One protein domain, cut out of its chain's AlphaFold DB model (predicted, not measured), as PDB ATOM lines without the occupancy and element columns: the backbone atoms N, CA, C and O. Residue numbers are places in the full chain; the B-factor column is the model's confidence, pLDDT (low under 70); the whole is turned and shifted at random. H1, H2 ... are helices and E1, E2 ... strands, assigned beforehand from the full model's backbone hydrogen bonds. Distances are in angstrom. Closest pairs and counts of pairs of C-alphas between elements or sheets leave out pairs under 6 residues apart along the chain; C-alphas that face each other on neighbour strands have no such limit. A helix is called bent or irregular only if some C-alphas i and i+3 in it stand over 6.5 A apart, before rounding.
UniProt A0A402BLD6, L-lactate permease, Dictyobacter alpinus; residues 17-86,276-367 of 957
ATOM      1  N   LEU A  17     271.968 387.190 176.782       70.50
ATOM      2  CA  LEU A  17     272.503 388.493 176.377       70.50
ATOM      3  C   LEU A  17     271.877 389.667 177.150       70.50
ATOM      4  O   LEU A  17     272.600 390.546 177.614       70.50
ATOM      5  N   VAL A  18     270.551 389.693 177.325       70.62
ATOM      6  CA  VAL A  18     269.838 390.861 177.886       70.62
ATOM      7  C   VAL A  18     269.706 390.798 179.393       70.62
ATOM      8  O   VAL A  18     270.039 391.754 180.092       70.62
ATOM      9  N   VAL A  19     269.167 389.687 179.894       76.88
ATOM     10  CA  VAL A  19     268.756 389.575 181.296       76.88
ATOM     11  C   VAL A  19     269.946 389.165 182.145       76.88
ATOM     12  O   VAL A  19     270.243 389.813 183.144       76.88
ATOM     13  N   LEU A  20     270.670 388.130 181.715       81.25
ATOM     14  CA  LEU A  20     271.850 387.643 182.429       81.25
ATOM     15  C   LEU A  20     273.112 388.463 182.126       81.25
ATOM     16  O   LEU A  20     274.127 388.255 182.790       81.25
ATOM     17  N   ARG A  21     273.055 389.376 181.140       76.94
ATOM     18  CA  ARG A  21     274.159 390.257 180.713       76.94
ATOM     19  C   ARG A  21     275.472 389.499 180.480       76.94
ATOM     20  O   ARG A  21     276.552 389.971 180.834       76.94
ATOM     21  N   ARG A  22     275.373 388.286 179.934       82.25
ATOM     22  CA  ARG A  22     276.519 387.427 179.624       82.25
ATOM     23  C   ARG A  22     277.181 387.863 178.323       82.25
ATOM     24  O   ARG A  22     276.563 388.502 177.475       82.25
ATOM     25  N   THR A  23     278.455 387.514 178.165       79.31
ATOM     26  CA  THR A  23     279.194 387.806 176.930       79.31
ATOM     27  C   THR A  23     278.617 387.008 175.754       79.31
ATOM     28  O   THR A  23     278.042 385.940 175.960       79.31
ATOM     29  N   SER A  24     278.803 387.468 174.510       74.88
ATOM     30  CA  SER A  24     278.333 386.732 173.318       74.88
ATOM     31  C   SER A  24     278.898 385.311 173.239       74.88
ATOM     32  O   SER A  24     278.217 384.402 172.770       74.88
ATOM     33  N   ARG A  25     280.116 385.106 173.762       84.25
ATOM     34  CA  ARG A  25     280.723 383.784 173.935       84.25
ATOM     35  C   ARG A  25     279.863 382.910 174.841       84.25
ATOM     36  O   ARG A  25     279.430 381.843 174.421       84.25
ATOM     37  N   ASP A  26     279.608 383.361 176.061       85.00
ATOM     38  CA  ASP A  26     278.850 382.590 177.046       85.00
ATOM     39  C   ASP A  26     277.419 382.338 176.566       85.00
ATOM     40  O   ASP A  26     276.926 381.221 176.673       85.00
ATOM     41  N   ALA A  27     276.776 383.348 175.973       84.50
ATOM     42  CA  ALA A  27     275.444 383.216 175.396       84.50
ATOM     43  C   ALA A  27     275.407 382.132 174.312       84.50
ATOM     44  O   ALA A  27     274.547 381.258 174.367       84.50
ATOM     45  N   SER A  28     276.374 382.122 173.388       84.62
ATOM     46  CA  SER A  28     276.456 381.085 172.352       84.62
ATOM     47  C   SER A  28     276.640 379.679 172.931       84.62
ATOM     48  O   SER A  28     276.012 378.742 172.451       84.62
ATOM     49  N   LEU A  29     277.451 379.528 173.987       92.38
ATOM     50  CA  LEU A  29     277.736 378.236 174.615       92.38
ATOM     51  C   LEU A  29     276.530 377.720 175.403       92.38
ATOM     52  O   LEU A  29     276.197 376.542 175.307       92.38
ATOM     53  N   ILE A  30     275.857 378.600 176.148       92.56
ATOM     54  CA  ILE A  30     274.628 378.271 176.877       92.56
ATOM     55  C   ILE A  30     273.534 377.876 175.884       92.56
ATOM     56  O   ILE A  30     272.891 376.843 176.060       92.56
ATOM     57  N   THR A  31     273.341 378.656 174.818       90.62
ATOM     58  CA  THR A  31     272.364 378.330 173.777       90.62
ATOM     59  C   THR A  31     272.712 377.024 173.076       90.62
ATOM     60  O   THR A  31     271.826 376.198 172.898       90.62
ATOM     61  N   LEU A  32     273.979 376.791 172.727       93.50
ATOM     62  CA  LEU A  32     274.427 375.536 172.122       93.50
ATOM     63  C   LEU A  32     274.138 374.339 173.025       93.50
ATOM     64  O   LEU A  32     273.592 373.342 172.557       93.50
ATOM     65  N   PHE A  33     274.447 374.456 174.315       95.62
ATOM     66  CA  PHE A  33     274.157 373.418 175.296       95.62
ATOM     67  C   PHE A  33     272.655 373.118 175.367       95.62
ATOM     68  O   PHE A  33     272.255 371.960 175.272       95.62
ATOM     69  N   VAL A  34     271.809 374.148 175.458       94.88
ATOM     70  CA  VAL A  34     270.353 373.959 175.497       94.88
ATOM     71  C   VAL A  34     269.826 373.361 174.191       94.88
ATOM     72  O   VAL A  34     269.035 372.423 174.236       94.88
ATOM     73  N   THR A  35     270.277 373.835 173.029       94.19
ATOM     74  CA  THR A  35     269.872 373.284 171.726       94.19
ATOM     75  C   THR A  35     270.266 371.817 171.599       94.19
ATOM     76  O   THR A  35     269.450 371.010 171.162       94.19
ATOM     77  N   ALA A  36     271.471 371.443 172.042       94.19
ATOM     78  CA  ALA A  36     271.906 370.050 172.063       94.19
ATOM     79  C   ALA A  36     270.993 369.189 172.952       94.19
ATOM     80  O   ALA A  36     270.562 368.124 172.519       94.19
ATOM     81  N   LEU A  37     270.618 369.665 174.146       94.50
ATOM     82  CA  LEU A  37     269.662 368.956 175.005       94.50
ATOM     83  C   LEU A  37     268.297 368.778 174.328       94.50
ATOM     84  O   LEU A  37     267.722 367.694 174.394       94.50
ATOM     85  N   VAL A  38     267.780 369.806 173.650       94.62
ATOM     86  CA  VAL A  38     266.497 369.705 172.935       94.62
ATOM     87  C   VAL A  38     266.580 368.659 171.823       94.62
ATOM     88  O   VAL A  38     265.693 367.820 171.707       94.62
ATOM     89  N   VAL A  39     267.648 368.681 171.032       95.69
ATOM     90  CA  VAL A  39     267.839 367.763 169.902       95.69
ATOM     91  C   VAL A  39     268.120 366.320 170.352       95.69
ATOM     92  O   VAL A  39     267.824 365.386 169.613       95.69
ATOM     93  N   ILE A  40     268.656 366.113 171.557       93.44
ATOM     94  CA  ILE A  40     268.906 364.773 172.115       93.44
ATOM     95  C   ILE A  40     267.658 364.204 172.799       93.44
ATOM     96  O   ILE A  40     267.360 363.024 172.646       93.44
ATOM     97  N   PHE A  41     266.935 365.011 173.577       92.38
ATOM     98  CA  PHE A  41     265.897 364.497 174.479       92.38
ATOM     99  C   PHE A  41     264.465 364.743 174.002       92.38
ATOM    100  O   PHE A  41     263.551 364.076 174.486       92.38
ATOM    101  N   PHE A  42     264.227 365.690 173.090       92.06
ATOM    102  CA  PHE A  42     262.868 366.062 172.705       92.06
ATOM    103  C   PHE A  42     262.393 365.265 171.476       92.06
ATOM    104  O   PHE A  42     262.919 365.483 170.383       92.06
ATOM    105  N   PRO A  43     261.363 364.395 171.587       87.94
ATOM    106  CA  PRO A  43     261.017 363.438 170.528       87.94
ATOM    107  C   PRO A  43     260.712 364.069 169.165       87.94
ATOM    108  O   PRO A  43     261.031 363.499 168.128       87.94
ATOM    109  N   THR A  44     260.106 365.260 169.149       88.62
ATOM    110  CA  THR A  44     259.705 365.945 167.907       88.62
ATOM    111  C   THR A  44     260.879 366.536 167.124       88.62
ATOM    112  O   THR A  44     260.752 366.746 165.924       88.62
ATOM    113  N   PHE A  45     262.002 366.813 167.790       92.25
ATOM    114  CA  PHE A  45     263.200 367.420 167.194       92.25
ATOM    115  C   PHE A  45     264.431 366.521 167.341       92.25
ATOM    116  O   PHE A  45     265.563 366.992 167.245       92.25
ATOM    117  N   HIS A  46     264.209 365.233 167.606       93.00
ATOM    118  CA  HIS A  46     265.273 364.291 167.888       93.00
ATOM    119  C   HIS A  46     266.156 364.067 166.651       93.00
ATOM    120  O   HIS A  46     265.659 363.660 165.597       93.00
ATOM    121  N   LEU A  47     267.471 364.258 166.789       92.81
ATOM    122  CA  LEU A  47     268.454 363.887 165.766       92.81
ATOM    123  C   LEU A  47     269.318 362.719 166.238       92.81
ATOM    124  O   LEU A  47     269.678 362.615 167.406       92.81
ATOM    125  N   SER A  48     269.701 361.845 165.303       93.56
ATOM    126  CA  SER A  48     270.692 360.809 165.595       93.56
ATOM    127  C   SER A  48     272.063 361.441 165.892       93.56
ATOM    128  O   SER A  48     272.382 362.489 165.321       93.56
ATOM    129  N   PRO A  49     272.926 360.801 166.709       91.50
ATOM    130  CA  PRO A  49     274.257 361.331 167.017       91.50
ATOM    131  C   PRO A  49     275.093 361.666 165.771       91.50
ATOM    132  O   PRO A  49     275.814 362.659 165.757       91.50
ATOM    133  N   ALA A  50     274.938 360.884 164.696       90.19
ATOM    134  CA  ALA A  50     275.598 361.141 163.418       90.19
ATOM    135  C   ALA A  50     275.138 362.461 162.772       90.19
ATOM    136  O   ALA A  50     275.970 363.236 162.312       90.19
ATOM    137  N   ARG A  51     273.830 362.759 162.787       90.81
ATOM    138  CA  ARG A  51     273.286 364.018 162.249       90.81
ATOM    139  C   ARG A  51     273.665 365.225 163.096       90.81
ATOM    140  O   ARG A  51     273.948 366.276 162.540       90.81
ATOM    141  N   ILE A  52     273.732 365.068 164.418       93.25
ATOM    142  CA  ILE A  52     274.255 366.112 165.313       93.25
ATOM    143  C   ILE A  52     275.710 366.432 164.947       93.25
ATOM    144  O   ILE A  52     276.068 367.601 164.826       93.25
ATOM    145  N   GLY A  53     276.534 365.400 164.730       91.81
ATOM    146  CA  GLY A  53     277.922 365.558 164.293       91.81
ATOM    147  C   GLY A  53     278.050 366.252 162.933       91.81
ATOM    148  O   GLY A  53     278.873 367.152 162.794       91.81
ATOM    149  N   LEU A  54     277.214 365.882 161.957       89.62
ATOM    150  CA  LEU A  54     277.185 366.515 160.632       89.62
ATOM    151  C   LEU A  54     276.757 367.985 160.706       89.62
ATOM    152  O   LEU A  54     277.490 368.840 160.221       89.62
ATOM    153  N   ALA A  55     275.657 368.296 161.397       88.31
ATOM    154  CA  ALA A  55     275.184 369.670 161.589       88.31
ATOM    155  C   ALA A  55     276.225 370.541 162.316       88.31
ATOM    156  O   ALA A  55     276.464 371.694 161.955       88.31
ATOM    157  N   ALA A  56     276.897 369.986 163.331       91.06
ATOM    158  CA  ALA A  56     278.001 370.671 163.997       91.06
ATOM    159  C   ALA A  56     279.203 370.882 163.061       91.06
ATOM    160  O   ALA A  56     279.839 371.936 163.113       91.06
ATOM    161  N   GLY A  57     279.488 369.914 162.186       89.12
ATOM    162  CA  GLY A  57     280.492 370.020 161.130       89.12
ATOM    163  C   GLY A  57     280.177 371.128 160.124       89.12
ATOM    164  O   GLY A  57     281.046 371.952 159.851       89.12
ATOM    165  N   GLU A  58     278.941 371.210 159.635       83.25
ATOM    166  CA  GLU A  58     278.467 372.264 158.724       83.25
ATOM    167  C   GLU A  58     278.564 373.658 159.357       83.25
ATOM    168  O   GLU A  58     279.126 374.591 158.767       83.25
ATOM    169  N   GLY A  59     278.077 373.801 160.595       80.19
ATOM    170  CA  GLY A  59     278.167 375.048 161.353       80.19
ATOM    171  C   GLY A  59     279.618 375.466 161.614       80.19
ATOM    172  O   GLY A  59     279.982 376.626 161.412       80.19
ATOM    173  N   GLY A  60     280.476 374.517 162.001       86.00
ATOM    174  CA  GLY A  60     281.906 374.741 162.221       86.00
ATOM    175  C   GLY A  60     282.670 375.093 160.941       86.00
ATOM    176  O   GLY A  60     283.507 375.996 160.951       86.00
ATOM    177  N   ALA A  61     282.358 374.445 159.820       84.19
ATOM    178  CA  ALA A  61     282.961 374.753 158.528       84.19
ATOM    179  C   ALA A  61     282.540 376.148 158.043       84.19
ATOM    180  O   ALA A  61     283.386 376.959 157.665       84.19
ATOM    181  N   THR A  62     281.259 376.500 158.172       76.50
ATOM    182  CA  THR A  62     280.782 377.866 157.899       76.50
ATOM    183  C   THR A  62     281.517 378.888 158.773       76.50
ATOM    184  O   THR A  62     281.964 379.925 158.275       76.50
ATOM    185  N   ALA A  63     281.747 378.572 160.051       80.38
ATOM    186  CA  ALA A  63     282.510 379.422 160.963       80.38
ATOM    187  C   ALA A  63     283.968 379.621 160.524       80.38
ATOM    188  O   ALA A  63     284.515 380.706 160.721       80.38
ATOM    189  N   LEU A  64     284.588 378.618 159.893       82.81
ATOM    190  CA  LEU A  64     285.944 378.722 159.351       82.81
ATOM    191  C   LEU A  64     286.041 379.791 158.256       82.81
ATOM    192  O   LEU A  64     286.998 380.564 158.253       82.81
ATOM    193  N   THR A  65     285.044 379.893 157.366       75.50
ATOM    194  CA  THR A  65     285.031 380.936 156.315       75.50
ATOM    195  C   THR A  65     285.002 382.334 156.915       75.50
ATOM    196  O   THR A  65     285.720 383.227 156.470       75.50
ATOM    197  N   VAL A  66     284.228 382.507 157.985       73.19
ATOM    198  CA  VAL A  66     284.121 383.770 158.707       73.19
ATOM    199  C   VAL A  66     285.428 384.054 159.434       73.19
ATOM    200  O   VAL A  66     285.954 385.160 159.327       73.19
ATOM    201  N   ALA A  67     285.978 383.072 160.151       80.06
ATOM    202  CA  ALA A  67     287.244 383.196 160.865       80.06
ATOM    203  C   ALA A  67     288.379 383.634 159.932       80.06
ATOM    204  O   ALA A  67     289.171 384.509 160.291       80.06
ATOM    205  N   ALA A  68     288.402 383.080 158.716       80.75
ATOM    206  CA  ALA A  68     289.383 383.394 157.688       80.75
ATOM    207  C   ALA A  68     289.337 384.861 157.226       80.75
ATOM    208  O   ALA A  68     290.334 385.341 156.703       80.75
ATOM    209  N   ILE A  69     288.228 385.581 157.429       75.81
ATOM    210  CA  ILE A  69     288.112 387.017 157.124       75.81
ATOM    211  C   ILE A  69     288.260 387.857 158.403       75.81
ATOM    212  O   ILE A  69     289.000 388.841 158.424       75.81
ATOM    213  N   LEU A  70     287.607 387.440 159.493       76.25
ATOM    214  CA  LEU A  70     287.585 388.131 160.783       76.25
ATOM    215  C   LEU A  70     288.986 388.304 161.384       76.25
ATOM    216  O   LEU A  70     289.328 389.395 161.840       76.25
ATOM    217  N   VAL A  71     289.792 387.238 161.418       83.50
ATOM    218  CA  VAL A  71     291.112 387.267 162.068       83.50
ATOM    219  C   VAL A  71     292.077 388.197 161.321       83.50
ATOM    220  O   VAL A  71     292.648 389.073 161.977       83.50
ATOM    221  N   PRO A  72     292.229 388.115 159.981       84.19
ATOM    222  CA  PRO A  72     293.025 389.089 159.235       84.19
ATOM    223  C   PRO A  72     292.507 390.528 159.328       84.19
ATOM    224  O   PRO A  72     293.320 391.446 159.399       84.19
ATOM    225  N   ALA A  73     291.188 390.749 159.379       75.38
ATOM    226  CA  ALA A  73     290.615 392.088 159.551       75.38
ATOM    227  C   ALA A  73     290.994 392.702 160.908       75.38
ATOM    228  O   ALA A  73     291.452 393.845 160.981       75.38
ATOM    229  N   LEU A  74     290.873 391.922 161.987       77.75
ATOM    230  CA  LEU A  74     291.299 392.341 163.323       77.75
ATOM    231  C   LEU A  74     292.815 392.542 163.399       77.75
ATOM    232  O   LEU A  74     293.262 393.465 164.073       77.75
ATOM    233  N   LEU A  75     293.612 391.716 162.717       85.94
ATOM    234  CA  LEU A  75     295.059 391.922 162.620       85.94
ATOM    235  C   LEU A  75     295.389 393.237 161.923       85.94
ATOM    236  O   LEU A  75     296.179 394.018 162.446       85.94
ATOM    237  N   PHE A  76     294.757 393.501 160.780       82.31
ATOM    238  CA  PHE A  76     294.913 394.753 160.054       82.31
ATOM    239  C   PHE A  76     294.614 395.947 160.965       82.31
ATOM    240  O   PHE A  76     295.449 396.841 161.091       82.31
ATOM    241  N   TYR A  77     293.491 395.918 161.687       76.69
ATOM    242  CA  TYR A  77     293.137 396.949 162.664       76.69
ATOM    243  C   TYR A  77     294.195 397.119 163.769       76.69
ATOM    244  O   TYR A  77     294.666 398.233 164.007       76.69
ATOM    245  N   GLN A  78     294.604 396.024 164.417       83.25
ATOM    246  CA  GLN A  78     295.582 396.055 165.509       83.25
ATOM    247  C   GLN A  78     296.950 396.564 165.037       83.25
ATOM    248  O   GLN A  78     297.619 397.301 165.758       83.25
ATOM    249  N   VAL A  79     297.344 396.252 163.800       86.12
ATOM    250  CA  VAL A  79     298.538 396.815 163.158       86.12
ATOM    251  C   VAL A  79     298.406 398.328 162.972       86.12
ATOM    252  O   VAL A  79     299.334 399.059 163.323       86.12
ATOM    253  N   GLN A  80     297.274 398.832 162.470       79.31
ATOM    254  CA  GLN A  80     297.069 400.281 162.298       79.31
ATOM    255  C   GLN A  80     297.088 401.033 163.635       79.31
ATOM    256  O   GLN A  80     297.602 402.151 163.721       79.31
ATOM    257  N   GLN A  81     296.560 400.409 164.689       79.62
ATOM    258  CA  GLN A  81     296.597 400.956 166.038       79.62
ATOM    259  C   GLN A  81     298.022 400.942 166.616       79.62
ATOM    260  O   GLN A  81     298.490 401.971 167.103       79.62
ATOM    261  N   ALA A  82     298.738 399.817 166.518       83.00
ATOM    262  CA  ALA A  82     300.086 399.654 167.068       83.00
ATOM    263  C   ALA A  82     301.140 400.523 166.358       83.00
ATOM    264  O   ALA A  82     302.089 400.981 166.990       83.00
ATOM    265  N   THR A  83     300.963 400.781 165.060       81.81
ATOM    266  CA  THR A  83     301.848 401.651 164.262       81.81
ATOM    267  C   THR A  83     301.526 403.143 164.401       81.81
ATOM    268  O   THR A  83     302.275 403.981 163.902       81.81
ATOM    269  N   GLY A  84     300.424 403.501 165.071       75.25
ATOM    270  CA  GLY A  84     299.995 404.891 165.230       75.25
ATOM    271  C   GLY A  84     299.505 405.547 163.933       75.25
ATOM    272  O   GLY A  84     299.453 406.775 163.856       75.25
ATOM    273  N   ALA A  85     299.131 404.759 162.920       73.88
ATOM    274  CA  ALA A  85     298.612 405.262 161.650       73.88
ATOM    275  C   ALA A  85     297.264 405.983 161.826       73.88
ATOM    276  O   ALA A  85     297.060 407.060 161.262       73.88
ATOM    277  N   ILE A  86     296.384 405.438 162.675       67.19
ATOM    278  CA  ILE A  86     295.051 405.990 162.969       67.19
ATOM    279  C   ILE A  86     295.130 407.461 163.449       67.19
ATOM    280  O   ILE A  86     294.597 408.327 162.751       67.19
ATOM    281  N   ALA A 276     301.297 409.842 154.087       71.12
ATOM    282  CA  ALA A 276     301.450 408.902 152.979       71.12
ATOM    283  C   ALA A 276     301.796 407.490 153.477       71.12
ATOM    284  O   ALA A 276     301.216 406.521 152.994       71.12
ATOM    285  N   ARG A 277     302.655 407.366 154.502       78.44
ATOM    286  CA  ARG A 277     302.947 406.074 155.154       78.44
ATOM    287  C   ARG A 277     301.714 405.451 155.808       78.44
ATOM    288  O   ARG A 277     301.506 404.252 155.663       78.44
ATOM    289  N   ALA A 278     300.882 406.257 156.469       75.62
ATOM    290  CA  ALA A 278     299.643 405.789 157.091       75.62
ATOM    291  C   ALA A 278     298.582 405.333 156.069       75.62
ATOM    292  O   ALA A 278     297.746 404.498 156.398       75.62
ATOM    293  N   LEU A 279     298.614 405.841 154.831       76.31
ATOM    294  CA  LEU A 279     297.681 405.456 153.763       76.31
ATOM    295  C   LEU A 279     298.083 404.174 153.017       76.31
ATOM    296  O   LEU A 279     297.213 403.511 152.455       76.31
ATOM    297  N   VAL A 280     299.368 403.795 153.011       82.62
ATOM    298  CA  VAL A 280     299.859 402.626 152.253       82.62
ATOM    299  C   VAL A 280     299.106 401.323 152.555       82.62
ATOM    300  O   VAL A 280     298.696 400.678 151.592       82.62
ATOM    301  N   PRO A 281     298.860 400.921 153.818       81.31
ATOM    302  CA  PRO A 281     298.150 399.671 154.107       81.31
ATOM    303  C   PRO A 281     296.745 399.636 153.486       81.31
ATOM    304  O   PRO A 281     296.316 398.620 152.945       81.31
ATOM    305  N   TYR A 282     296.046 400.772 153.493       76.56
ATOM    306  CA  TYR A 282     294.713 400.911 152.909       76.56
ATOM    307  C   TYR A 282     294.742 400.895 151.377       76.56
ATOM    308  O   TYR A 282     293.879 400.282 150.750       76.56
ATOM    309  N   LEU A 283     295.756 401.514 150.764       79.06
ATOM    310  CA  LEU A 283     295.967 401.449 149.316       79.06
ATOM    311  C   LEU A 283     296.307 400.026 148.861       79.06
ATOM    312  O   LEU A 283     295.774 399.570 147.853       79.06
ATOM    313  N   LEU A 284     297.141 399.300 149.612       82.00
ATOM    314  CA  LEU A 284     297.450 397.891 149.346       82.00
ATOM    315  C   LEU A 284     296.199 397.013 149.459       82.00
ATOM    316  O   LEU A 284     295.973 396.159 148.601       82.00
ATOM    317  N   LEU A 285     295.351 397.251 150.461       80.56
ATOM    318  CA  LEU A 285     294.070 396.555 150.592       80.56
ATOM    319  C   LEU A 285     293.143 396.843 149.403       80.56
ATOM    320  O   LEU A 285     292.658 395.916 148.759       80.56
ATOM    321  N   GLY A 286     292.922 398.120 149.080       72.94
ATOM    322  CA  GLY A 286     292.034 398.520 147.989       72.94
ATOM    323  C   GLY A 286     292.505 398.007 146.628       72.94
ATOM    324  O   GLY A 286     291.705 397.486 145.854       72.94
ATOM    325  N   THR A 287     293.807 398.097 146.348       74.06
ATOM    326  CA  THR A 287     294.391 397.612 145.086       74.06
ATOM    327  C   THR A 287     294.381 396.092 144.987       74.06
ATOM    328  O   THR A 287     294.001 395.575 143.942       74.06
ATOM    329  N   SER A 288     294.729 395.360 146.050       76.94
ATOM    330  CA  SER A 288     294.670 393.891 146.040       76.94
ATOM    331  C   SER A 288     293.242 393.383 145.843       76.94
ATOM    332  O   SER A 288     293.011 392.549 144.969       76.94
ATOM    333  N   LEU A 289     292.256 393.943 146.551       76.62
ATOM    334  CA  LEU A 289     290.847 393.605 146.342       76.62
ATOM    335  C   LEU A 289     290.393 393.940 144.915       76.62
ATOM    336  O   LEU A 289     289.849 393.069 144.239       76.62
ATOM    337  N   ALA A 290     290.683 395.143 144.413       70.31
ATOM    338  CA  ALA A 290     290.349 395.526 143.042       70.31
ATOM    339  C   ALA A 290     290.973 394.568 142.011       70.31
ATOM    340  O   ALA A 290     290.285 394.133 141.090       70.31
ATOM    341  N   MET A 291     292.232 394.164 142.199       70.50
ATOM    342  CA  MET A 291     292.909 393.197 141.329       70.50
ATOM    343  C   MET A 291     292.226 391.825 141.343       70.50
ATOM    344  O   MET A 291     292.045 391.219 140.290       70.50
ATOM    345  N   THR A 292     291.795 391.344 142.512       73.75
ATOM    346  CA  THR A 292     291.099 390.049 142.616       73.75
ATOM    347  C   THR A 292     289.679 390.063 142.046       73.75
ATOM    348  O   THR A 292     289.209 389.018 141.604       73.75
ATOM    349  N   ARG A 293     288.988 391.215 142.046       70.94
ATOM    350  CA  ARG A 293     287.562 391.316 141.676       70.94
ATOM    351  C   ARG A 293     287.307 391.849 140.270       70.94
ATOM    352  O   ARG A 293     286.376 391.386 139.623       70.94
ATOM    353  N   LEU A 294     288.133 392.771 139.780       69.00
ATOM    354  CA  LEU A 294     287.937 393.419 138.476       69.00
ATOM    355  C   LEU A 294     288.564 392.659 137.305       69.00
ATOM    356  O   LEU A 294     288.205 392.922 136.160       69.00
ATOM    357  N   PHE A 295     289.494 391.736 137.564       71.56
ATOM    358  CA  PHE A 295     290.196 390.989 136.521       71.56
ATOM    359  C   PHE A 295     289.742 389.520 136.516       71.56
ATOM    360  O   PHE A 295     290.215 388.737 137.347       71.56
ATOM    361  N   PRO A 296     288.874 389.105 135.569       70.81
ATOM    362  CA  PRO A 296     288.321 387.749 135.532       70.81
ATOM    363  C   PRO A 296     289.390 386.652 135.516       70.81
ATOM    364  O   PRO A 296     289.284 385.682 136.258       70.81
ATOM    365  N   ALA A 297     290.480 386.853 134.765       71.81
ATOM    366  CA  ALA A 297     291.585 385.895 134.672       71.81
ATOM    367  C   ALA A 297     292.311 385.654 136.011       71.81
ATOM    368  O   ALA A 297     292.853 384.573 136.244       71.81
ATOM    369  N   VAL A 298     292.350 386.662 136.889       72.00
ATOM    370  CA  VAL A 298     292.920 386.535 138.238       72.00
ATOM    371  C   VAL A 298     291.911 385.846 139.153       72.00
ATOM    372  O   VAL A 298     292.271 384.896 139.844       72.00
ATOM    373  N   SER A 299     290.650 386.278 139.106       73.06
ATOM    374  CA  SER A 299     289.553 385.705 139.891       73.06
ATOM    375  C   SER A 299     289.401 384.198 139.655       73.06
ATOM    376  O   SER A 299     289.460 383.420 140.603       73.06
ATOM    377  N   GLU A 300     289.334 383.758 138.397       74.94
ATOM    378  CA  GLU A 300     289.180 382.344 138.025       74.94
ATOM    379  C   GLU A 300     290.368 381.485 138.498       74.94
ATOM    380  O   GLU A 300     290.195 380.394 139.047       74.94
ATOM    381  N   ARG A 301     291.598 382.000 138.377       78.06
ATOM    382  CA  ARG A 301     292.806 381.309 138.864       78.06
ATOM    383  C   ARG A 301     292.845 381.169 140.385       78.06
ATOM    384  O   ARG A 301     293.326 380.155 140.885       78.06
ATOM    385  N   LEU A 302     292.372 382.174 141.118       79.50
ATOM    386  CA  LEU A 302     292.321 382.148 142.583       79.50
ATOM    387  C   LEU A 302     291.149 381.317 143.113       79.50
ATOM    388  O   LEU A 302     291.245 380.764 144.205       79.50
ATOM    389  N   GLN A 303     290.063 381.207 142.348       78.25
ATOM    390  CA  GLN A 303     288.923 380.358 142.688       78.25
ATOM    391  C   GLN A 303     289.177 378.877 142.416       78.25
ATOM    392  O   GLN A 303     288.529 378.046 143.033       78.25
ATOM    393  N   THR A 304     290.110 378.537 141.525       75.94
ATOM    394  CA  THR A 304     290.439 377.142 141.179       75.94
ATOM    395  C   THR A 304     291.612 376.578 141.981       75.94
ATOM    396  O   THR A 304     291.700 375.368 142.184       75.94
ATOM    397  N   ARG A 305     292.526 377.428 142.468       75.31
ATOM    398  CA  ARG A 305     293.695 377.010 143.259       75.31
ATOM    399  C   ARG A 305     293.457 377.215 144.756       75.31
ATOM    400  O   ARG A 305     293.098 378.303 145.185       75.31
ATOM    401  N   GLY A 306     293.733 376.189 145.565       68.38
ATOM    402  CA  GLY A 306     293.601 376.273 147.026       68.38
ATOM    403  C   GLY A 306     292.147 376.273 147.511       68.38
ATOM    404  O   GLY A 306     291.796 377.040 148.409       68.38
ATOM    405  N   VAL A 307     291.304 375.437 146.898       78.56
ATOM    406  CA  VAL A 307     289.902 375.246 147.294       78.56
ATOM    407  C   VAL A 307     289.805 374.113 148.307       78.56
ATOM    408  O   VAL A 307     290.285 373.009 148.059       78.56
ATOM    409  N   LEU A 308     289.173 374.387 149.444       78.62
ATOM    410  CA  LEU A 308     288.762 373.369 150.401       78.62
ATOM    411  C   LEU A 308     287.363 372.886 150.017       78.62
ATOM    412  O   LEU A 308     286.414 373.674 150.022       78.62
ATOM    413  N   LEU A 309     287.264 371.601 149.679       79.06
ATOM    414  CA  LEU A 309     286.024 370.921 149.317       79.06
ATOM    415  C   LEU A 309     285.757 369.810 150.327       79.06
ATOM    416  O   LEU A 309     286.549 368.875 150.445       79.06
ATOM    417  N   PHE A 310     284.630 369.902 151.027       76.81
ATOM    418  CA  PHE A 310     284.106 368.799 151.829       76.81
ATOM    419  C   PHE A 310     282.650 368.551 151.424       76.81
ATOM    420  O   PHE A 310     281.729 369.175 151.949       76.81
ATOM    421  N   GLU A 311     282.453 367.633 150.476       72.31
ATOM    422  CA  GLU A 311     281.133 367.225 149.969       72.31
ATOM    423  C   GLU A 311     280.145 366.762 151.051       72.31
ATOM    424  O   GLU A 311     278.989 367.175 150.969       72.31
ATOM    425  N   PRO A 312     280.546 365.997 152.094       70.00
ATOM    426  CA  PRO A 312     279.604 365.517 153.110       70.00
ATOM    427  C   PRO A 312     278.905 366.615 153.920       70.00
ATOM    428  O   PRO A 312     277.920 366.329 154.589       70.00
ATOM    429  N   ILE A 313     279.439 367.838 153.894       68.81
ATOM    430  CA  ILE A 313     278.924 369.011 154.614       68.81
ATOM    431  C   ILE A 313     278.711 370.208 153.669       68.81
ATOM    432  O   ILE A 313     278.711 371.355 154.110       68.81
ATOM    433  N   HIS A 314     278.617 369.956 152.355       69.12
ATOM    434  CA  HIS A 314     278.424 370.969 151.307       69.12
ATOM    435  C   HIS A 314     279.371 372.182 151.402       69.12
ATOM    436  O   HIS A 314     279.012 373.310 151.057       69.12
ATOM    437  N   PHE A 315     280.604 371.962 151.861       75.81
ATOM    438  CA  PHE A 315     281.553 373.039 152.098       75.81
ATOM    439  C   PHE A 315     282.418 373.304 150.871       75.81
ATOM    440  O   PHE A 315     283.188 372.440 150.448       75.81
ATOM    441  N   HIS A 316     282.334 374.527 150.350       76.44
ATOM    442  CA  HIS A 316     283.173 375.017 149.266       76.44
ATOM    443  C   HIS A 316     283.813 376.348 149.666       76.44
ATOM    444  O   HIS A 316     283.136 377.378 149.738       76.44
ATOM    445  N   PHE A 317     285.128 376.361 149.887       78.19
ATOM    446  CA  PHE A 317     285.847 377.580 150.258       78.19
ATOM    447  C   PHE A 317     287.133 377.763 149.455       78.19
ATOM    448  O   PHE A 317     288.113 377.041 149.635       78.19
ATOM    449  N   ALA A 318     287.141 378.776 148.586       81.75
ATOM    450  CA  ALA A 318     288.325 379.200 147.847       81.75
ATOM    451  C   ALA A 318     289.198 380.100 148.733       81.75
ATOM    452  O   ALA A 318     288.982 381.312 148.819       81.75
ATOM    453  N   VAL A 319     290.191 379.506 149.402       80.94
ATOM    454  CA  VAL A 319     291.016 380.192 150.411       80.94
ATOM    455  C   VAL A 319     291.757 381.382 149.803       80.94
ATOM    456  O   VAL A 319     291.760 382.462 150.386       80.94
ATOM    457  N   LEU A 320     292.345 381.210 148.616       79.06
ATOM    458  CA  LEU A 320     293.148 382.245 147.954       79.06
ATOM    459  C   LEU A 320     292.317 383.402 147.384       79.06
ATOM    460  O   LEU A 320     292.833 384.504 147.229       79.06
ATOM    461  N   TYR A 321     291.038 383.162 147.088       79.88
ATOM    462  CA  TYR A 321     290.102 384.198 146.647       79.88
ATOM    463  C   TYR A 321     289.452 384.949 147.828       79.88
ATOM    464  O   TYR A 321     288.811 385.988 147.642       79.88
ATOM    465  N   SER A 322     289.622 384.448 149.057       78.06
ATOM    466  CA  SER A 322     289.044 385.055 150.254       78.06
ATOM    467  C   SER A 322     289.571 386.482 150.480       78.06
ATOM    468  O   SER A 322     290.789 386.693 150.464       78.06
ATOM    469  N   PRO A 323     288.696 387.457 150.812       76.94
ATOM    470  CA  PRO A 323     289.106 388.809 151.211       76.94
ATOM    471  C   PRO A 323     290.111 388.827 152.371       76.94
ATOM    472  O   PRO A 323     290.921 389.749 152.483       76.94
ATOM    473  N   GLY A 324     290.083 387.794 153.220       81.56
ATOM    474  CA  GLY A 324     291.007 387.632 154.338       81.56
ATOM    475  C   GLY A 324     292.479 387.581 153.922       81.56
ATOM    476  O   GLY A 324     293.328 388.113 154.633       81.56
ATOM    477  N   ILE A 325     292.796 387.019 152.751       86.31
ATOM    478  CA  ILE A 325     294.174 386.972 152.238       86.31
ATOM    479  C   ILE A 325     294.653 388.369 151.828       86.31
ATOM    480  O   ILE A 325     295.774 388.753 152.162       86.31
ATOM    481  N   CYS A 326     293.795 389.164 151.183       82.94
ATOM    482  CA  CYS A 326     294.095 390.556 150.839       82.94
ATOM    483  C   CYS A 326     294.317 391.415 152.096       82.94
ATOM    484  O   CYS A 326     295.253 392.212 152.145       82.94
ATOM    485  N   LEU A 327     293.503 391.212 153.138       82.31
ATOM    486  CA  LEU A 327     293.670 391.859 154.445       82.31
ATOM    487  C   LEU A 327     294.984 391.474 155.126       82.31
ATOM    488  O   LEU A 327     295.698 392.345 155.623       82.31
ATOM    489  N   LEU A 328     295.323 390.184 155.128       87.56
ATOM    490  CA  LEU A 328     296.569 389.687 155.707       87.56
ATOM    491  C   LEU A 328     297.784 390.294 154.993       87.56
ATOM    492  O   LEU A 328     298.712 390.777 155.641       87.56
ATOM    493  N   PHE A 329     297.743 390.332 153.660       87.56
ATOM    494  CA  PHE A 329     298.762 390.984 152.844       87.56
ATOM    495  C   PHE A 329     298.889 392.475 153.185       87.56
ATOM    496  O   PHE A 329     299.991 392.949 153.463       87.56
ATOM    497  N   ALA A 330     297.771 393.201 153.247       86.06
ATOM    498  CA  ALA A 330     297.743 394.623 153.578       86.06
ATOM    499  C   ALA A 330     298.227 394.935 155.007       86.06
ATOM    500  O   ALA A 330     298.754 396.020 155.250       86.06
ATOM    501  N   ALA A 331     298.073 393.996 155.946       86.00
ATOM    502  CA  ALA A 331     298.555 394.132 157.319       86.00
ATOM    503  C   ALA A 331     300.072 393.902 157.440       86.00
ATOM    504  O   ALA A 331     300.737 394.594 158.209       86.00
ATOM    505  N   ILE A 332     300.628 392.944 156.690       88.69
ATOM    506  CA  ILE A 332     302.032 392.517 156.822       88.69
ATOM    507  C   ILE A 332     302.968 393.314 155.906       88.69
ATOM    508  O   ILE A 332     304.040 393.734 156.342       88.69
ATOM    509  N   ALA A 333     302.575 393.563 154.653       86.31
ATOM    510  CA  ALA A 333     303.424 394.215 153.652       86.31
ATOM    511  C   ALA A 333     304.035 395.566 154.097       86.31
ATOM    512  O   ALA A 333     305.210 395.798 153.804       86.31
ATOM    513  N   PRO A 334     303.338 396.444 154.851       85.06
ATOM    514  CA  PRO A 334     303.923 397.693 155.345       85.06
ATOM    515  C   PRO A 334     305.174 397.520 156.220       85.06
ATOM    516  O   PRO A 334     306.038 398.392 156.190       85.06
ATOM    517  N   PHE A 335     305.312 396.413 156.960       84.44
ATOM    518  CA  PHE A 335     306.506 396.131 157.775       84.44
ATOM    519  C   PHE A 335     307.726 395.737 156.935       84.44
ATOM    520  O   PHE A 335     308.851 395.865 157.406       84.44
ATOM    521  N   ALA A 336     307.516 395.273 155.700       81.69
ATOM    522  CA  ALA A 336     308.593 395.033 154.743       81.69
ATOM    523  C   ALA A 336     308.969 396.309 153.969       81.69
ATOM    524  O   ALA A 336     310.123 396.487 153.591       81.69
ATOM    525  N   LEU A 337     307.997 397.198 153.731       79.94
ATOM    526  CA  LEU A 337     308.185 398.437 152.965       79.94
ATOM    527  C   LEU A 337     308.758 399.589 153.800       79.94
ATOM    528  O   LEU A 337     309.406 400.482 153.254       79.94
ATOM    529  N   PHE A 338     308.510 399.597 155.109       79.56
ATOM    530  CA  PHE A 338     308.945 400.651 156.019       79.56
ATOM    531  C   PHE A 338     309.667 400.055 157.232       79.56
ATOM    532  O   PHE A 338     309.273 398.988 157.697       79.56
ATOM    533  N   PRO A 339     310.666 400.755 157.803       72.25
ATOM    534  CA  PRO A 339     311.338 400.339 159.033       72.25
ATOM    535  C   PRO A 339     310.406 400.543 160.240       72.25
ATOM    536  O   PRO A 339     310.538 401.493 161.010       72.25
ATOM    537  N   LEU A 340     309.398 399.681 160.358       74.75
ATOM    538  CA  LEU A 340     308.462 399.620 161.475       74.75
ATOM    539  C   LEU A 340     308.996 398.648 162.531       74.75
ATOM    540  O   LEU A 340     309.619 397.638 162.207       74.75
ATOM    541  N   GLN A 341     308.746 398.940 163.807       78.31
ATOM    542  CA  GLN A 341     309.189 398.085 164.910       78.31
ATOM    543  C   GLN A 341     308.475 396.724 164.847       78.31
ATOM    544  O   GLN A 341     307.248 396.657 164.917       78.31
ATOM    545  N   THR A 342     309.233 395.629 164.755       80.06
ATOM    546  CA  THR A 342     308.711 394.247 164.760       80.06
ATOM    547  C   THR A 342     307.953 393.912 166.047       80.06
ATOM    548  O   THR A 342     307.000 393.135 166.024       80.06
ATOM    549  N   GLU A 343     308.298 394.569 167.156       86.31
ATOM    550  CA  GLU A 343     307.556 394.508 168.419       86.31
ATOM    551  C   GLU A 343     306.097 394.961 168.270       86.31
ATOM    552  O   GLU A 343     305.203 394.379 168.888       86.31
ATOM    553  N   ALA A 344     305.828 395.955 167.413       84.69
ATOM    554  CA  ALA A 344     304.472 396.422 167.144       84.69
ATOM    555  C   ALA A 344     303.646 395.351 166.416       84.69
ATOM    556  O   ALA A 344     302.479 395.155 166.754       84.69
ATOM    557  N   LEU A 345     304.255 394.610 165.477       87.62
ATOM    558  CA  LEU A 345     303.606 393.479 164.805       87.62
ATOM    559  C   LEU A 345     303.317 392.343 165.791       87.62
ATOM    560  O   LEU A 345     302.200 391.833 165.823       87.62
ATOM    561  N   PHE A 346     304.289 391.972 166.630       89.25
ATOM    562  CA  PHE A 346     304.095 390.918 167.629       89.25
ATOM    563  C   PHE A 346     302.988 391.281 168.627       89.25
ATOM    564  O   PHE A 346     302.081 390.483 168.868       89.25
ATOM    565  N   ARG A 347     303.002 392.513 169.151       89.12
ATOM    566  CA  ARG A 347     301.936 393.026 170.020       89.12
ATOM    567  C   ARG A 347     300.581 392.992 169.310       89.12
ATOM    568  O   ARG A 347     299.611 392.543 169.917       89.12
ATOM    569  N   ALA A 348     300.515 393.419 168.047       88.50
ATOM    570  CA  ALA A 348     299.286 393.378 167.262       88.50
ATOM    571  C   ALA A 348     298.751 391.944 167.127       88.50
ATOM    572  O   ALA A 348     297.589 391.714 167.440       88.50
ATOM    573  N   VAL A 349     299.599 390.969 166.778       91.56
ATOM    574  CA  VAL A 349     299.216 389.548 166.672       91.56
ATOM    575  C   VAL A 349     298.674 389.008 167.999       91.56
ATOM    576  O   VAL A 349     297.608 388.393 168.018       91.56
ATOM    577  N   VAL A 350     299.358 389.264 169.119       91.75
ATOM    578  CA  VAL A 350     298.908 388.812 170.448       91.75
ATOM    579  C   VAL A 350     297.551 389.425 170.811       91.75
ATOM    580  O   VAL A 350     296.650 388.710 171.263       91.75
ATOM    581  N   CYS A 351     297.371 390.727 170.571       86.56
ATOM    582  CA  CYS A 351     296.090 391.403 170.771       86.56
ATOM    583  C   CYS A 351     294.994 390.807 169.880       86.56
ATOM    584  O   CYS A 351     293.902 390.523 170.374       86.56
ATOM    585  N   THR A 352     295.288 390.543 168.605       86.81
ATOM    586  CA  THR A 352     294.348 389.930 167.659       86.81
ATOM    587  C   THR A 352     293.924 388.540 168.098       86.81
ATOM    588  O   THR A 352     292.731 388.247 168.081       86.81
ATOM    589  N   VAL A 353     294.846 387.676 168.525       88.88
ATOM    590  CA  VAL A 353     294.504 386.322 168.993       88.88
ATOM    591  C   VAL A 353     293.618 386.403 170.235       88.88
ATOM    592  O   VAL A 353     292.562 385.774 170.286       88.88
ATOM    593  N   ARG A 354     293.983 387.245 171.209       86.69
ATOM    594  CA  ARG A 354     293.205 387.414 172.444       86.69
ATOM    595  C   ARG A 354     291.803 387.968 172.178       86.69
ATOM    596  O   ARG A 354     290.841 387.496 172.781       86.69
ATOM    597  N   GLN A 355     291.681 388.946 171.281       82.06
ATOM    598  CA  GLN A 355     290.405 389.566 170.919       82.06
ATOM    599  C   GLN A 355     289.537 388.639 170.058       82.06
ATOM    600  O   GLN A 355     288.335 388.514 170.298       82.06
ATOM    601  N   SER A 356     290.130 387.966 169.069       82.44
ATOM    602  CA  SER A 356     289.396 387.102 168.142       82.44
ATOM    603  C   SER A 356     288.891 385.827 168.812       82.44
ATOM    604  O   SER A 356     287.793 385.395 168.485       82.44
ATOM    605  N   PHE A 357     289.601 385.272 169.803       84.81
ATOM    606  CA  PHE A 357     289.208 384.029 170.475       84.81
ATOM    607  C   PHE A 357     287.779 384.064 171.038       84.81
ATOM    608  O   PHE A 357     286.988 383.155 170.793       84.81
ATOM    609  N   SER A 358     287.411 385.135 171.751       78.38
ATOM    610  CA  SER A 358     286.059 385.256 172.313       78.38
ATOM    611  C   SER A 358     284.986 385.412 171.231       78.38
ATOM    612  O   SER A 358     283.883 384.896 171.391       78.38
ATOM    613  N   SER A 359     285.304 386.115 170.142       75.19
ATOM    614  CA  SER A 359     284.387 386.331 169.018       75.19
ATOM    615  C   SER A 359     284.194 385.052 168.194       75.19
ATOM    616  O   SER A 359     283.070 384.688 167.865       75.19
ATOM    617  N   LEU A 360     285.274 384.304 167.942       82.88
ATOM    618  CA  LEU A 360     285.256 383.045 167.198       82.88
ATOM    619  C   LEU A 360     284.424 381.971 167.896       82.88
ATOM    620  O   LEU A 360     283.642 381.299 167.233       82.88
ATOM    621  N   ILE A 361     284.535 381.840 169.222       86.38
ATOM    622  CA  ILE A 361     283.695 380.892 169.971       86.38
ATOM    623  C   ILE A 361     282.218 381.270 169.843       86.38
ATOM    624  O   ILE A 361     281.393 380.389 169.612       86.38
ATOM    625  N   ALA A 362     281.893 382.564 169.941       80.69
ATOM    626  CA  ALA A 362     280.523 383.041 169.773       80.69
ATOM    627  C   ALA A 362     279.963 382.690 168.387       80.69
ATOM    628  O   ALA A 362     278.863 382.149 168.268       80.69
ATOM    629  N   VAL A 363     280.757 382.951 167.348       75.38
ATOM    630  CA  VAL A 363     280.431 382.638 165.957       75.38
ATOM    631  C   VAL A 363     280.217 381.139 165.761       75.38
ATOM    632  O   VAL A 363     279.154 380.741 165.297       75.38
ATOM    633  N   VAL A 364     281.186 380.304 166.142       85.94
ATOM    634  CA  VAL A 364     281.090 378.843 166.001       85.94
ATOM    635  C   VAL A 364     279.858 378.318 166.741       85.94
ATOM    636  O   VAL A 364     279.081 377.559 166.170       85.94
ATOM    637  N   GLY A 365     279.634 378.765 167.981       86.62
ATOM    638  CA  GLY A 365     278.504 378.331 168.797       86.62
ATOM    639  C   GLY A 365     277.151 378.647 168.159       86.62
ATOM    640  O   GLY A 365     276.320 377.752 168.015       86.62
ATOM    641  N   PHE A 366     276.934 379.889 167.717       81.94
ATOM    642  CA  PHE A 366     275.671 380.265 167.075       81.94
ATOM    643  C   PHE A 366     275.466 379.601 165.709       81.94
ATOM    644  O   PHE A 366     274.328 379.290 165.363       81.94
ATOM    645  N   LEU A 367     276.535 379.327 164.959       80.06
ATOM    646  CA  LEU A 367     276.433 378.625 163.677       80.06
ATOM    647  C   LEU A 367     276.089 377.150 163.841       80.06
ATOM    648  O   LEU A 367     275.253 376.637 163.102       80.06
TER     649      LEU A 367
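Overview. This is residues 17 to 86 and 276 to 367 of the 957 residues of the protein "L-lactate permease" of Dictyobacter alpinus (UniProt A0A402BLD6). The long helix H2 runs through the middle of a loose assembly of helices, with H6 folded back beside it and H1 packed on the last part of H6. Elsewhere on H2, H5 packs on its residues 68 to 79 and H3 packs on H5; at the end of H3 the short H4 turns a corner towards a small hairpin, E1 and E2, whose strand E2 comes near H2. The printed part has 162 residues, mostly helix, in the order H1 H2 H3 H4 E1 E2 H5 H6; the two-stranded sheet is antiparallel. The whole is loose, with a radius of gyration of the C-alphas of 19.7 A and spans of 63 by 42 by 23 A.

Along the chain. Start at strand E1, residues 307 to 310, and strand E2, residues 315 to 318. Find C-alpha 49 at (274.257, 361.331, 167.017); from there H2, residues 49 to 82, runs 46.2 A, with a kink of 31 degrees near residue 66. H6, residues 342 to 367, is 35.9 A long, has a kink of 33 degrees near residue 357 and ends at (276.433, 378.625, 163.677). H1, residues 24 to 41, begins at (278.333, 386.732, 173.318) and is 25.5 A long. Look next at H5, residues 323 to 337, H3, residues 276 to 294, 25.2 A, and H4, residues 296 to 304. H3 and H5 are only just irregular: C-alphas 278 and 281 are 7.0 A apart, and C-alphas 331 and 334 are 6.7 A apart.

Arrangement. In the hairpin E1 and E2, N 308 and O 317 are 2.9 A apart, within hydrogen-bond range. The closest C-alphas of E2 and H2 are those of Phe 315 and Ala 61, 6.8 A. H2 and H6 touch, closest at the C-alphas of Gly 59 and Leu 367, 4.6 A, at a shallow tilt of 30 degrees, opposite ways. H6 touches H1 with residues 358 to 366 alone, closest at Ala 362 and Arg 25, C-alphas 4.2 A apart. H2 touches H5 at Ile 69 and Gly 324, their closest C-alphas, 4.1 A. H5 touches H3 at Ala 330 and Pro 281, their closest C-alphas, 5.1 A. H3 and H4 touch only at the corner, about perpendicular at 83 degrees, with the C-alphas of Thr 292 and Ser 299 closest, 5.4 A. Every O i to N i+4 pair is within hydrogen-bond range in H1; the counts are 28 of 30 in H2, 13 of 15 in H3, 4 of 5 in H4, 8 of 11 in H5 and 20 of 22 in H6.

Size, cuts and confidence. The two C-alphas farthest apart, those of Pro 43 and Pro 339, are 63.5 A apart. Residues 87 to 275 are not printed; C-alphas 86 and 276 are 12.2 A apart across the cut. Of the links printed whole, none is long. Mean pLDDT of the printed part is 81.8, and residues 86, 294, 306 and 313 to 314 are under 70.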